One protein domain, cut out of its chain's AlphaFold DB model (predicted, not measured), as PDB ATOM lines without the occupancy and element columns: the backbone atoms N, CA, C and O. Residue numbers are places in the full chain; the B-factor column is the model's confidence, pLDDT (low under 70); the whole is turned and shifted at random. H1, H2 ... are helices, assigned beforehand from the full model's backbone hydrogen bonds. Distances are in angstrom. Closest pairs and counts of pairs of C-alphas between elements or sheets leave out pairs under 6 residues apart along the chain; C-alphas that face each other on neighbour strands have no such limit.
ATOM      1  N   LEU A  36       5.460  23.960  16.924       85.94
ATOM      2  CA  LEU A  36       6.506  24.787  16.328       85.94
ATOM      3  C   LEU A  36       6.040  25.506  15.057       85.94
ATOM      4  O   LEU A  36       6.490  26.622  14.804       85.94
ATOM      5  N   ILE A  37       5.137  24.908  14.271       88.81
ATOM      6  CA  ILE A  37       4.605  25.533  13.052       88.81
ATOM      7  C   ILE A  37       3.724  26.722  13.436       88.81
ATOM      8  O   ILE A  37       3.840  27.807  12.859       88.81
ATOM      9  N   PHE A  38       2.891  26.553  14.460       87.62
ATOM     10  CA  PHE A  38       2.077  27.637  14.997       87.62
ATOM     11  C   PHE A  38       2.944  28.779  15.548       87.62
ATOM     12  O   PHE A  38       2.734  29.942  15.211       87.62
ATOM     13  N   ILE A  39       3.988  28.461  16.317       88.19
ATOM     14  CA  ILE A  39       4.922  29.473  16.838       88.19
ATOM     15  C   ILE A  39       5.644  30.202  15.694       88.19
ATOM     16  O   ILE A  39       5.759  31.428  15.712       88.19
ATOM     17  N   ALA A  40       6.117  29.475  14.677       90.31
ATOM     18  CA  ALA A  40       6.811  30.070  13.539       90.31
ATOM     19  C   ALA A  40       5.896  31.010  12.740       90.31
ATOM     20  O   ALA A  40       6.288  32.137  12.427       90.31
ATOM     21  N   THR A  41       4.662  30.585  12.453       90.75
ATOM     22  CA  THR A  41       3.671  31.431  11.766       90.75
ATOM     23  C   THR A  41       3.317  32.666  12.589       90.75
ATOM     24  O   THR A  41       3.213  33.761  12.026       90.75
ATOM     25  N   MET A  42       3.240  32.526  13.915       90.62
ATOM     26  CA  MET A  42       3.024  33.640  14.829       90.62
ATOM     27  C   MET A  42       4.140  34.685  14.743       90.62
ATOM     28  O   MET A  42       3.872  35.874  14.548       90.62
ATOM     29  N   ILE A  43       5.395  34.244  14.839       91.69
ATOM     30  CA  ILE A  43       6.572  35.116  14.756       91.69
ATOM     31  C   ILE A  43       6.601  35.849  13.412       91.69
ATOM     32  O   ILE A  43       6.737  37.072  13.386       91.69
ATOM     33  N   VAL A  44       6.428  35.130  12.298       94.00
ATOM     34  CA  VAL A  44       6.443  35.721  10.949       94.00
ATOM     35  C   VAL A  44       5.347  36.777  10.793       94.00
ATOM     36  O   VAL A  44       5.608  37.862  10.270       94.00
ATOM     37  N   SER A  45       4.143  36.503  11.296       93.06
ATOM     38  CA  SER A  45       3.006  37.427  11.222       93.06
ATOM     39  C   SER A  45       3.255  38.720  11.999       93.06
ATOM     40  O   SER A  45       2.975  39.813  11.498       93.06
ATOM     41  N   TYR A  46       3.839  38.631  13.196       92.88
ATOM     42  CA  TYR A  46       4.177  39.824  13.972       92.88
ATOM     43  C   TYR A  46       5.383  40.583  13.413       92.88
ATOM     44  O   TYR A  46       5.395  41.814  13.465       92.88
ATOM     45  N   VAL A  47       6.363  39.902  12.810       93.75
ATOM     46  CA  VAL A  47       7.445  40.568  12.064       93.75
ATOM     47  C   VAL A  47       6.868  41.354  10.886       93.75
ATOM     48  O   VAL A  47       7.177  42.534  10.738       93.75
ATOM     49  N   TYR A  48       5.975  40.750  10.098       92.62
ATOM     50  CA  TYR A  48       5.291  41.421   8.987       92.62
ATOM     51  C   TYR A  48       4.554  42.693   9.438       92.62
ATOM     52  O   TYR A  48       4.768  43.768   8.872       92.62
ATOM     53  N   LEU A  49       3.759  42.599  10.510       92.94
ATOM     54  CA  LEU A  49       3.083  43.752  11.115       92.94
ATOM     55  C   LEU A  49       4.063  44.849  11.549       92.94
ATOM     56  O   LEU A  49       3.828  46.031  11.301       92.94
ATOM     57  N   SER A  50       5.179  44.462  12.165       91.56
ATOM     58  CA  SER A  50       6.199  45.401  12.644       91.56
ATOM     59  C   SER A  50       6.825  46.190  11.498       91.56
ATOM     60  O   SER A  50       6.953  47.410  11.583       91.56
ATOM     61  N   VAL A  51       7.146  45.512  10.391       89.75
ATOM     62  CA  VAL A  51       7.687  46.146   9.180       89.75
ATOM     63  C   VAL A  51       6.684  47.131   8.580       89.75
ATOM     64  O   VAL A  51       7.060  48.229   8.167       89.75
ATOM     65  N   ILE A  52       5.397  46.783   8.573       89.38
ATOM     66  CA  ILE A  52       4.345  47.699   8.127       89.38
ATOM     67  C   ILE A  52       4.258  48.923   9.036       89.38
ATOM     68  O   ILE A  52       4.173  50.052   8.547       89.38
ATOM     69  N   PHE A  53       4.333  48.733  10.351       89.69
ATOM     70  CA  PHE A  53       4.342  49.836  11.303       89.69
ATOM     71  C   PHE A  53       5.569  50.739  11.155       89.69
ATOM     72  O   PHE A  53       5.413  51.949  11.305       89.69
ATOM     73  N   CYS A  54       6.740  50.220  10.764       87.38
ATOM     74  CA  CYS A  54       7.891  51.056  10.387       87.38
ATOM     75  C   CYS A  54       7.560  52.013   9.240       87.38
ATOM     76  O   CYS A  54       8.060  53.134   9.214       87.38
ATOM     77  N   GLY A  55       6.720  51.567   8.308       81.88
ATOM     78  CA  GLY A  55       6.260  52.364   7.182       81.88
ATOM     79  C   GLY A  55       5.161  53.368   7.510       81.88
ATOM     80  O   GLY A  55       5.099  54.455   6.936       81.88
ATOM     81  N   LEU A  56       4.267  52.989   8.422       84.56
ATOM     82  CA  LEU A  56       3.102  53.786   8.788       84.56
ATOM     83  C   LEU A  56       3.409  54.821   9.869       84.56
ATOM     84  O   LEU A  56       2.923  55.944   9.771       84.56
ATOM     85  N   PHE A  57       4.193  54.482  10.888       84.88
ATOM     86  CA  PHE A  57       4.429  55.344  12.044       84.88
ATOM     87  C   PHE A  57       5.863  55.843  12.039       84.88
ATOM     88  O   PHE A  57       6.794  55.149  12.455       84.88
ATOM     89  N   ASP A  58       6.041  57.078  11.582       77.12
ATOM     90  CA  ASP A  58       7.361  57.671  11.445       77.12
ATOM     91  C   ASP A  58       7.933  58.024  12.829       77.12
ATOM     92  O   ASP A  58       7.528  58.984  13.481       77.12
ATOM     93  N   ARG A  59       8.859  57.185  13.306       73.62
ATOM     94  CA  ARG A  59       9.605  57.334  14.572       73.62
ATOM     95  C   ARG A  59       8.762  57.554  15.839       73.62
ATOM     96  O   ARG A  59       9.288  58.114  16.799       73.62
ATOM     97  N   ASN A  60       7.515  57.088  15.884       88.25
ATOM     98  CA  ASN A  60       6.668  57.193  17.073       88.25
ATOM     99  C   ASN A  60       6.468  55.819  17.747       88.25
ATOM    100  O   ASN A  60       5.439  55.172  17.534       88.25
ATOM    101  N   PRO A  61       7.444  55.352  18.554       90.38
ATOM    102  CA  PRO A  61       7.384  54.037  19.194       90.38
ATOM    103  C   PRO A  61       6.204  53.907  20.163       90.38
ATOM    104  O   PRO A  61       5.639  52.827  20.304       90.38
ATOM    105  N   LEU A  62       5.797  55.009  20.800       91.88
ATOM    106  CA  LEU A  62       4.689  55.012  21.748       91.88
ATOM    107  C   LEU A  62       3.353  54.737  21.050       91.88
ATOM    108  O   LEU A  62       2.535  53.979  21.570       91.88
ATOM    109  N   VAL A  63       3.145  55.283  19.849       92.00
ATOM    110  CA  VAL A  63       1.957  54.983  19.030       92.00
ATOM    111  C   VAL A  63       1.955  53.524  18.577       92.00
ATOM    112  O   VAL A  63       0.916  52.871  18.630       92.00
ATOM    113  N   VAL A  64       3.110  52.978  18.191       93.50
ATOM    114  CA  VAL A  64       3.228  51.561  17.810       93.50
ATOM    115  C   VAL A  64       2.874  50.652  18.982       93.50
ATOM    116  O   VAL A  64       2.025  49.780  18.839       93.50
ATOM    117  N   PHE A  65       3.461  50.894  20.154       95.50
ATOM    118  CA  PHE A  65       3.192  50.089  21.341       95.50
ATOM    119  C   PHE A  65       1.732  50.191  21.795       95.50
ATOM    120  O   PHE A  65       1.083  49.173  22.008       95.50
ATOM    121  N   SER A  66       1.198  51.410  21.919       95.44
ATOM    122  CA  SER A  66      -0.178  51.628  22.387       95.44
ATOM    123  C   SER A  66      -1.216  51.070  21.415       95.44
ATOM    124  O   SER A  66      -2.160  50.419  21.854       95.44
ATOM    125  N   SER A  67      -1.031  51.251  20.102       94.19
ATOM    126  CA  SER A  67      -1.917  50.638  19.107       94.19
ATOM    127  C   SER A  67      -1.817  49.114  19.143       94.19
ATOM    128  O   SER A  67      -2.848  48.448  19.214       94.19
ATOM    129  N   ALA A  68      -0.603  48.555  19.197       95.25
ATOM    130  CA  ALA A  68      -0.410  47.117  19.322       95.25
ATOM    131  C   ALA A  68      -1.117  46.552  20.566       95.25
ATOM    132  O   ALA A  68      -1.832  45.560  20.473       95.25
ATOM    133  N   PHE A  69      -0.972  47.221  21.711       96.50
ATOM    134  CA  PHE A  69      -1.601  46.834  22.970       96.50
ATOM    135  C   PHE A  69      -3.129  46.891  22.901       96.50
ATOM    136  O   PHE A  69      -3.793  45.914  23.237       96.50
ATOM    137  N   LEU A  70      -3.697  48.008  22.434       96.81
ATOM    138  CA  LEU A  70      -5.148  48.203  22.380       96.81
ATOM    139  C   LEU A  70      -5.826  47.208  21.437       96.81
ATOM    140  O   LEU A  70      -6.829  46.602  21.804       96.81
ATOM    141  N   PHE A  71      -5.280  47.004  20.239       96.25
ATOM    142  CA  PHE A  71      -5.871  46.070  19.280       96.25
ATOM    143  C   PHE A  71      -5.653  44.607  19.684       96.25
ATOM    144  O   PHE A  71      -6.537  43.787  19.451       96.25
ATOM    145  N   ASN A  72      -4.546  44.282  20.361       94.94
ATOM    146  CA  ASN A  72      -4.363  42.955  20.946       94.94
ATOM    147  C   ASN A  72      -5.365  42.691  22.087       94.94
ATOM    148  O   ASN A  72      -5.971  41.624  22.147       94.94
ATOM    149  N   LEU A  73      -5.622  43.689  22.941       96.06
ATOM    150  CA  LEU A  73      -6.659  43.623  23.975       96.06
ATOM    151  C   LEU A  73      -8.055  43.406  23.379       96.06
ATOM    152  O   LEU A  73      -8.823  42.591  23.891       96.06
ATOM    153  N   VAL A  74      -8.382  44.108  22.293       97.06
ATOM    154  CA  VAL A  74      -9.645  43.916  21.560       97.06
ATOM    155  C   VAL A  74      -9.729  42.497  20.992       97.06
ATOM    156  O   VAL A  74     -10.766  41.854  21.138       97.06
ATOM    157  N   GLY A  75      -8.643  41.982  20.407       95.81
ATOM    158  CA  GLY A  75      -8.560  40.608  19.902       95.81
ATOM    159  C   GLY A  75      -8.817  39.558  20.976       95.81
ATOM    160  O   GLY A  75      -9.663  38.680  20.803       95.81
ATOM    161  N   LEU A  76      -8.148  39.698  22.121       94.56
ATOM    162  CA  LEU A  76      -8.365  38.835  23.277       94.56
ATOM    163  C   LEU A  76      -9.813  38.916  23.774       94.56
ATOM    164  O   LEU A  76     -10.443  37.886  23.984       94.56
ATOM    165  N   SER A  77     -10.358  40.126  23.922       94.62
ATOM    166  CA  SER A  77     -11.733  40.332  24.398       94.62
ATOM    167  C   SER A  77     -12.749  39.668  23.473       94.62
ATOM    168  O   SER A  77     -13.661  38.991  23.942       94.62
ATOM    169  N   LEU A  78     -12.565  39.811  22.157       94.94
ATOM    170  CA  LEU A  78     -13.414  39.165  21.161       94.94
ATOM    171  C   LEU A  78     -13.362  37.644  21.297       94.94
ATOM    172  O   LEU A  78     -14.404  36.995  21.305       94.94
ATOM    173  N   ARG A  79     -12.166  37.074  21.454       92.88
ATOM    174  CA  ARG A  79     -12.028  35.633  21.647       92.88
ATOM    175  C   ARG A  79     -12.698  35.153  22.931       92.88
ATOM    176  O   ARG A  79     -13.378  34.139  22.905       92.88
ATOM    177  N   VAL A  80     -12.545  35.886  24.031       93.12
ATOM    178  CA  VAL A  80     -13.204  35.565  25.307       93.12
ATOM    179  C   VAL A  80     -14.721  35.550  25.163       93.12
ATOM    180  O   VAL A  80     -15.369  34.676  25.727       93.12
ATOM    181  N   ILE A  81     -15.284  36.485  24.397       93.31
ATOM    182  CA  ILE A  81     -16.724  36.525  24.114       93.31
ATOM    183  C   ILE A  81     -17.151  35.312  23.273       93.31
ATOM    184  O   ILE A  81     -18.198  34.731  23.540       93.31
ATOM    185  N   LEU A  82     -16.356  34.928  22.268       92.62
ATOM    186  CA  LEU A  82     -16.674  33.818  21.361       92.62
ATOM    187  C   LEU A  82     -16.544  32.440  22.023       92.62
ATOM    188  O   LEU A  82     -17.384  31.578  21.796       92.62
ATOM    189  N   GLU A  83     -15.516  32.242  22.847       91.38
ATOM    190  CA  GLU A  83     -15.214  30.981  23.545       91.38
ATOM    191  C   GLU A  83     -15.733  31.010  24.999       91.38
ATOM    192  O   GLU A  83     -15.217  30.323  25.888       91.38
ATOM    193  N   TRP A  84     -16.744  31.843  25.280       89.00
ATOM    194  CA  TRP A  84     -17.273  32.001  26.632       89.00
ATOM    195  C   TRP A  84     -17.895  30.695  27.132       89.00
ATOM    196  O   TRP A  84     -18.831  30.161  26.541       89.00
ATOM    197  N   GLY A  85     -17.396  30.199  28.264       86.31
ATOM    198  CA  GLY A  85     -17.839  28.933  28.850       86.31
ATOM    199  C   GLY A  85     -17.048  27.709  28.384       86.31
ATOM    200  O   GLY A  85     -17.256  26.625  28.930       86.31
ATOM    201  N   GLU A  86     -16.096  27.852  27.455       89.56
ATOM    202  CA  GLU A  86     -15.157  26.772  27.160       89.56
ATOM    203  C   GLU A  86     -14.185  26.560  28.328       89.56
ATOM    204  O   GLU A  86     -13.589  27.496  28.879       89.56
ATOM    205  N   TYR A  87     -13.997  25.297  28.719       84.06
ATOM    206  CA  TYR A  87     -13.123  24.935  29.838       84.06
ATOM    207  C   TYR A  87     -11.653  25.307  29.579       84.06
ATOM    208  O   TYR A  87     -10.961  25.792  30.476       84.06
ATOM    209  N   SER A  88     -11.186  25.118  28.341       82.31
ATOM    210  CA  SER A  88      -9.852  25.511  27.864       82.31
ATOM    211  C   SER A  88      -9.607  27.008  28.056       82.31
ATOM    212  O   SER A  88      -8.631  27.388  28.703       82.31
ATOM    213  N   MET A  89     -10.522  27.846  27.561       86.00
ATOM    214  CA  MET A  89     -10.454  29.301  27.688       86.00
ATOM    215  C   MET A  89     -10.473  29.728  29.159       86.00
ATOM    216  O   MET A  89      -9.605  30.477  29.607       86.00
ATOM    217  N   THR A  90     -11.397  29.180  29.949       85.38
ATOM    218  CA  THR A  90     -11.545  29.516  31.375       85.38
ATOM    219  C   THR A  90     -10.274  29.212  32.174       85.38
ATOM    220  O   THR A  90      -9.857  30.013  33.010       85.38
ATOM    221  N   ARG A  91      -9.596  28.092  31.889       85.56
ATOM    222  CA  ARG A  91      -8.319  27.736  32.531       85.56
ATOM    223  C   ARG A  91      -7.189  28.708  32.173       85.56
ATOM    224  O   ARG A  91      -6.299  28.959  32.988       85.56
ATOM    225  N   SER A  92      -7.205  29.232  30.954       87.19
ATOM    226  CA  SER A  92      -6.180  30.142  30.442       87.19
ATOM    227  C   SER A  92      -6.431  31.614  30.785       87.19
ATOM    228  O   SER A  92      -5.494  32.405  30.725       87.19
ATOM    229  N   LEU A  93      -7.639  31.981  31.224       89.06
ATOM    230  CA  LEU A  93      -8.004  33.327  31.687       89.06
ATOM    231  C   LEU A  93      -7.527  33.634  33.116       89.06
ATOM    232  O   LEU A  93      -8.281  34.092  33.970       89.06
ATOM    233  N   ASN A  94      -6.243  33.412  33.382       90.19
ATOM    234  CA  ASN A  94      -5.599  33.884  34.604       90.19
ATOM    235  C   ASN A  94      -4.788  35.162  34.329       90.19
ATOM    236  O   ASN A  94      -4.343  35.414  33.206       90.19
ATOM    237  N   PHE A  95      -4.573  35.963  35.376       88.12
ATOM    238  CA  PHE A  95      -3.891  37.258  35.276       88.12
ATOM    239  C   PHE A  95      -2.502  37.158  34.633       88.12
ATOM    240  O   PHE A  95      -2.117  38.029  33.857       88.12
ATOM    241  N   LEU A  96      -1.762  36.082  34.917       88.62
ATOM    242  CA  LEU A  96      -0.413  35.891  34.399       88.62
ATOM    243  C   LEU A  96      -0.434  35.622  32.891       88.62
ATOM    244  O   LEU A  96       0.268  36.300  32.149       88.62
ATOM    245  N   THR A  97      -1.260  34.689  32.417       90.19
ATOM    246  CA  THR A  97      -1.375  34.354  30.991       90.19
ATOM    247  C   THR A  97      -1.925  35.527  30.181       90.19
ATOM    248  O   THR A  97      -1.389  35.837  29.117       90.19
ATOM    249  N   VAL A  98      -2.945  36.217  30.698       92.12
ATOM    250  CA  VAL A  98      -3.524  37.406  30.058       92.12
ATOM    251  C   VAL A  98      -2.516  38.552  30.021       92.12
ATOM    252  O   VAL A  98      -2.258  39.099  28.952       92.12
ATOM    253  N   GLY A  99      -1.891  38.889  31.152       90.31
ATOM    254  CA  GLY A  99      -0.902  39.964  31.226       90.31
ATOM    255  C   GLY A  99       0.305  39.702  30.326       90.31
ATOM    256  O   GLY A  99       0.729  40.588  29.586       90.31
ATOM    257  N   PHE A 100       0.810  38.467  30.318       90.12
ATOM    258  CA  PHE A 100       1.912  38.055  29.451       90.12
ATOM    259  C   PHE A 100       1.547  38.218  27.975       90.12
ATOM    260  O   PHE A 100       2.285  38.859  27.232       90.12
ATOM    261  N   HIS A 101       0.382  37.717  27.561       91.44
ATOM    262  CA  HIS A 101      -0.104  37.853  26.189       91.44
ATOM    263  C   HIS A 101      -0.268  39.324  25.771       91.44
ATOM    264  O   HIS A 101       0.205  39.728  24.707       91.44
ATOM    265  N   LEU A 102      -0.882  40.145  26.628       93.81
ATOM    266  CA  LEU A 102      -1.131  41.559  26.344       93.81
ATOM    267  C   LEU A 102       0.144  42.400  26.283       93.81
ATOM    268  O   LEU A 102       0.164  43.383  25.552       93.81
ATOM    269  N   ILE A 103       1.197  42.038  27.016       93.38
ATOM    270  CA  ILE A 103       2.442  42.818  27.073       93.38
ATOM    271  C   ILE A 103       3.457  42.336  26.033       93.38
ATOM    272  O   ILE A 103       4.089  43.155  25.364       93.38
ATOM    273  N   ILE A 104       3.622  41.022  25.858       91.75
ATOM    274  CA  ILE A 104       4.709  40.486  25.029       91.75
ATOM    275  C   ILE A 104       4.483  40.691  23.549       91.75
ATOM    276  O   ILE A 104       5.442  41.009  22.853       91.75
ATOM    277  N   ILE A 105       3.250  40.564  23.064       92.56
ATOM    278  CA  ILE A 105       2.970  40.798  21.646       92.56
ATOM    279  C   ILE A 105       3.317  42.254  21.262       92.56
ATOM    280  O   ILE A 105       4.123  42.443  20.347       92.56
ATOM    281  N   PRO A 106       2.829  43.295  21.970       94.75
ATOM    282  CA  PRO A 106       3.234  44.676  21.707       94.75
ATOM    283  C   PRO A 106       4.727  44.942  21.891       94.75
ATOM    284  O   PRO A 106       5.303  45.682  21.096       94.75
ATOM    285  N   LEU A 107       5.370  44.346  22.904       95.12
ATOM    286  CA  LEU A 107       6.817  44.485  23.096       95.12
ATOM    287  C   LEU A 107       7.610  43.860  21.951       95.12
ATOM    288  O   LEU A 107       8.574  44.462  21.487       95.12
ATOM    289  N   PHE A 108       7.205  42.684  21.477       93.31
ATOM    290  CA  PHE A 108       7.835  42.016  20.346       93.31
ATOM    291  C   PHE A 108       7.713  42.870  19.081       93.31
ATOM    292  O   PHE A 108       8.718  43.142  18.426       93.31
ATOM    293  N   ILE A 109       6.509  43.375  18.793       94.38
ATOM    294  CA  ILE A 109       6.271  44.273  17.655       94.38
ATOM    295  C   ILE A 109       7.133  45.536  17.765       94.38
ATOM    296  O   ILE A 109       7.773  45.952  16.798       94.38
ATOM    297  N   LEU A 110       7.188  46.141  18.954       94.94
ATOM    298  CA  LEU A 110       7.997  47.327  19.210       94.94
ATOM    299  C   LEU A 110       9.495  47.051  19.022       94.94
ATOM    300  O   LEU A 110      10.193  47.866  18.423       94.94
ATOM    301  N   LEU A 111       9.996  45.915  19.512       94.00
ATOM    302  CA  LEU A 111      11.403  45.540  19.398       94.00
ATOM    303  C   LEU A 111      11.811  45.421  17.930       94.00
ATOM    304  O   LEU A 111      12.796  46.039  17.527       94.00
ATOM    305  N   ILE A 112      11.021  44.708  17.118       92.56
ATOM    306  CA  ILE A 112      11.261  44.608  15.674       92.56
ATOM    307  C   ILE A 112      11.173  45.993  15.020       92.56
ATOM    308  O   ILE A 112      12.053  46.361  14.246       92.56
ATOM    309  N   TYR A 113      10.170  46.801  15.379       90.50
ATOM    310  CA  TYR A 113      10.015  48.167  14.869       90.50
ATOM    311  C   TYR A 113      11.238  49.063  15.138       90.50
ATOM    312  O   TYR A 113      11.580  49.914  14.312       90.50
ATOM    313  N   LEU A 114      11.898  48.895  16.289       90.19
ATOM    314  CA  LEU A 114      13.070  49.682  16.677       90.19
ATOM    315  C   LEU A 114      14.347  49.258  15.942       90.19
ATOM    316  O   LEU A 114      15.155  50.129  15.613       90.19
ATOM    317  N   ILE A 115      14.533  47.958  15.692       89.38
ATOM    318  CA  ILE A 115      15.731  47.430  15.014       89.38
ATOM    319  C   ILE A 115      15.624  47.482  13.487       89.38
ATOM    320  O   ILE A 115      16.646  47.503  12.801       89.38
ATOM    321  N   TRP A 116      14.407  47.479  12.938       85.44
ATOM    322  CA  TRP A 116      14.212  47.385  11.497       85.44
ATOM    323  C   TRP A 116      14.637  48.683  10.790       85.44
ATOM    324  O   TRP A 116      14.293  49.782  11.245       85.44
TER     325      TRP A 116
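Overview. This is residues 36 to 116 of the 125 residues of the protein "3-ketoacyl-(Acyl-carrier-protein) reductase" of Bacillus sp. SG-1 (UniProt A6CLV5). What is the shape? Two long helices, H2 and H4, pack together running opposite ways, and H1 slants off them: its later part packs on H4, while residues 36 to 41 stick out. Short H3 lies in the turn from H2 to H4. What is the make-up? The printed part has 81 residues with four named helices, H1 to H4 in order, and no named strand; it is all helix and only just compact, close to loose, with a radius of gyration of the C-alphas of 14.0 A and spans of 42 by 27 by 20 A.

Arrangement. What does the first helix touch? H1, residues 36 to 56, touches H4, residues 95 to 115, with residues 46 to 54 alone, at a steep tilt of 53 degrees, the same way; their closest C-alphas, of Ser 50 and Ile 109, are 5.1 A apart. And the others? H2, residues 61 to 82, touches H4, opposite ways at 36 degrees, only just steep; their closest C-alphas, of Ala 68 and Pro 106, are 5.0 A apart. H3, residues 87 to 92, touches no helix. Are the backbones in range? Every O i to N i+4 pair is within hydrogen-bond range in H1, H2 and H3, and 15 of 17 in H4.

Along the chain. Where do the helices begin and end? H1 begins at C-alpha 36 (6.506, 24.787, 16.328); H4 ends at C-alpha 115 (15.731, 47.430, 15.014). How long are they? From first to last C-alpha, H1 measures 30.2 A, H2 31.5 A, H3 8.7 A and H4 30.0 A.

Size, cuts and confidence. How large is it? The two C-alphas farthest apart, of Asp 58 and Tyr 87, are 42.8 A apart. Is anything cut or uncertain? The printed part has no cut, its three links are tight, and no printed residue is under 70 in pLDDT.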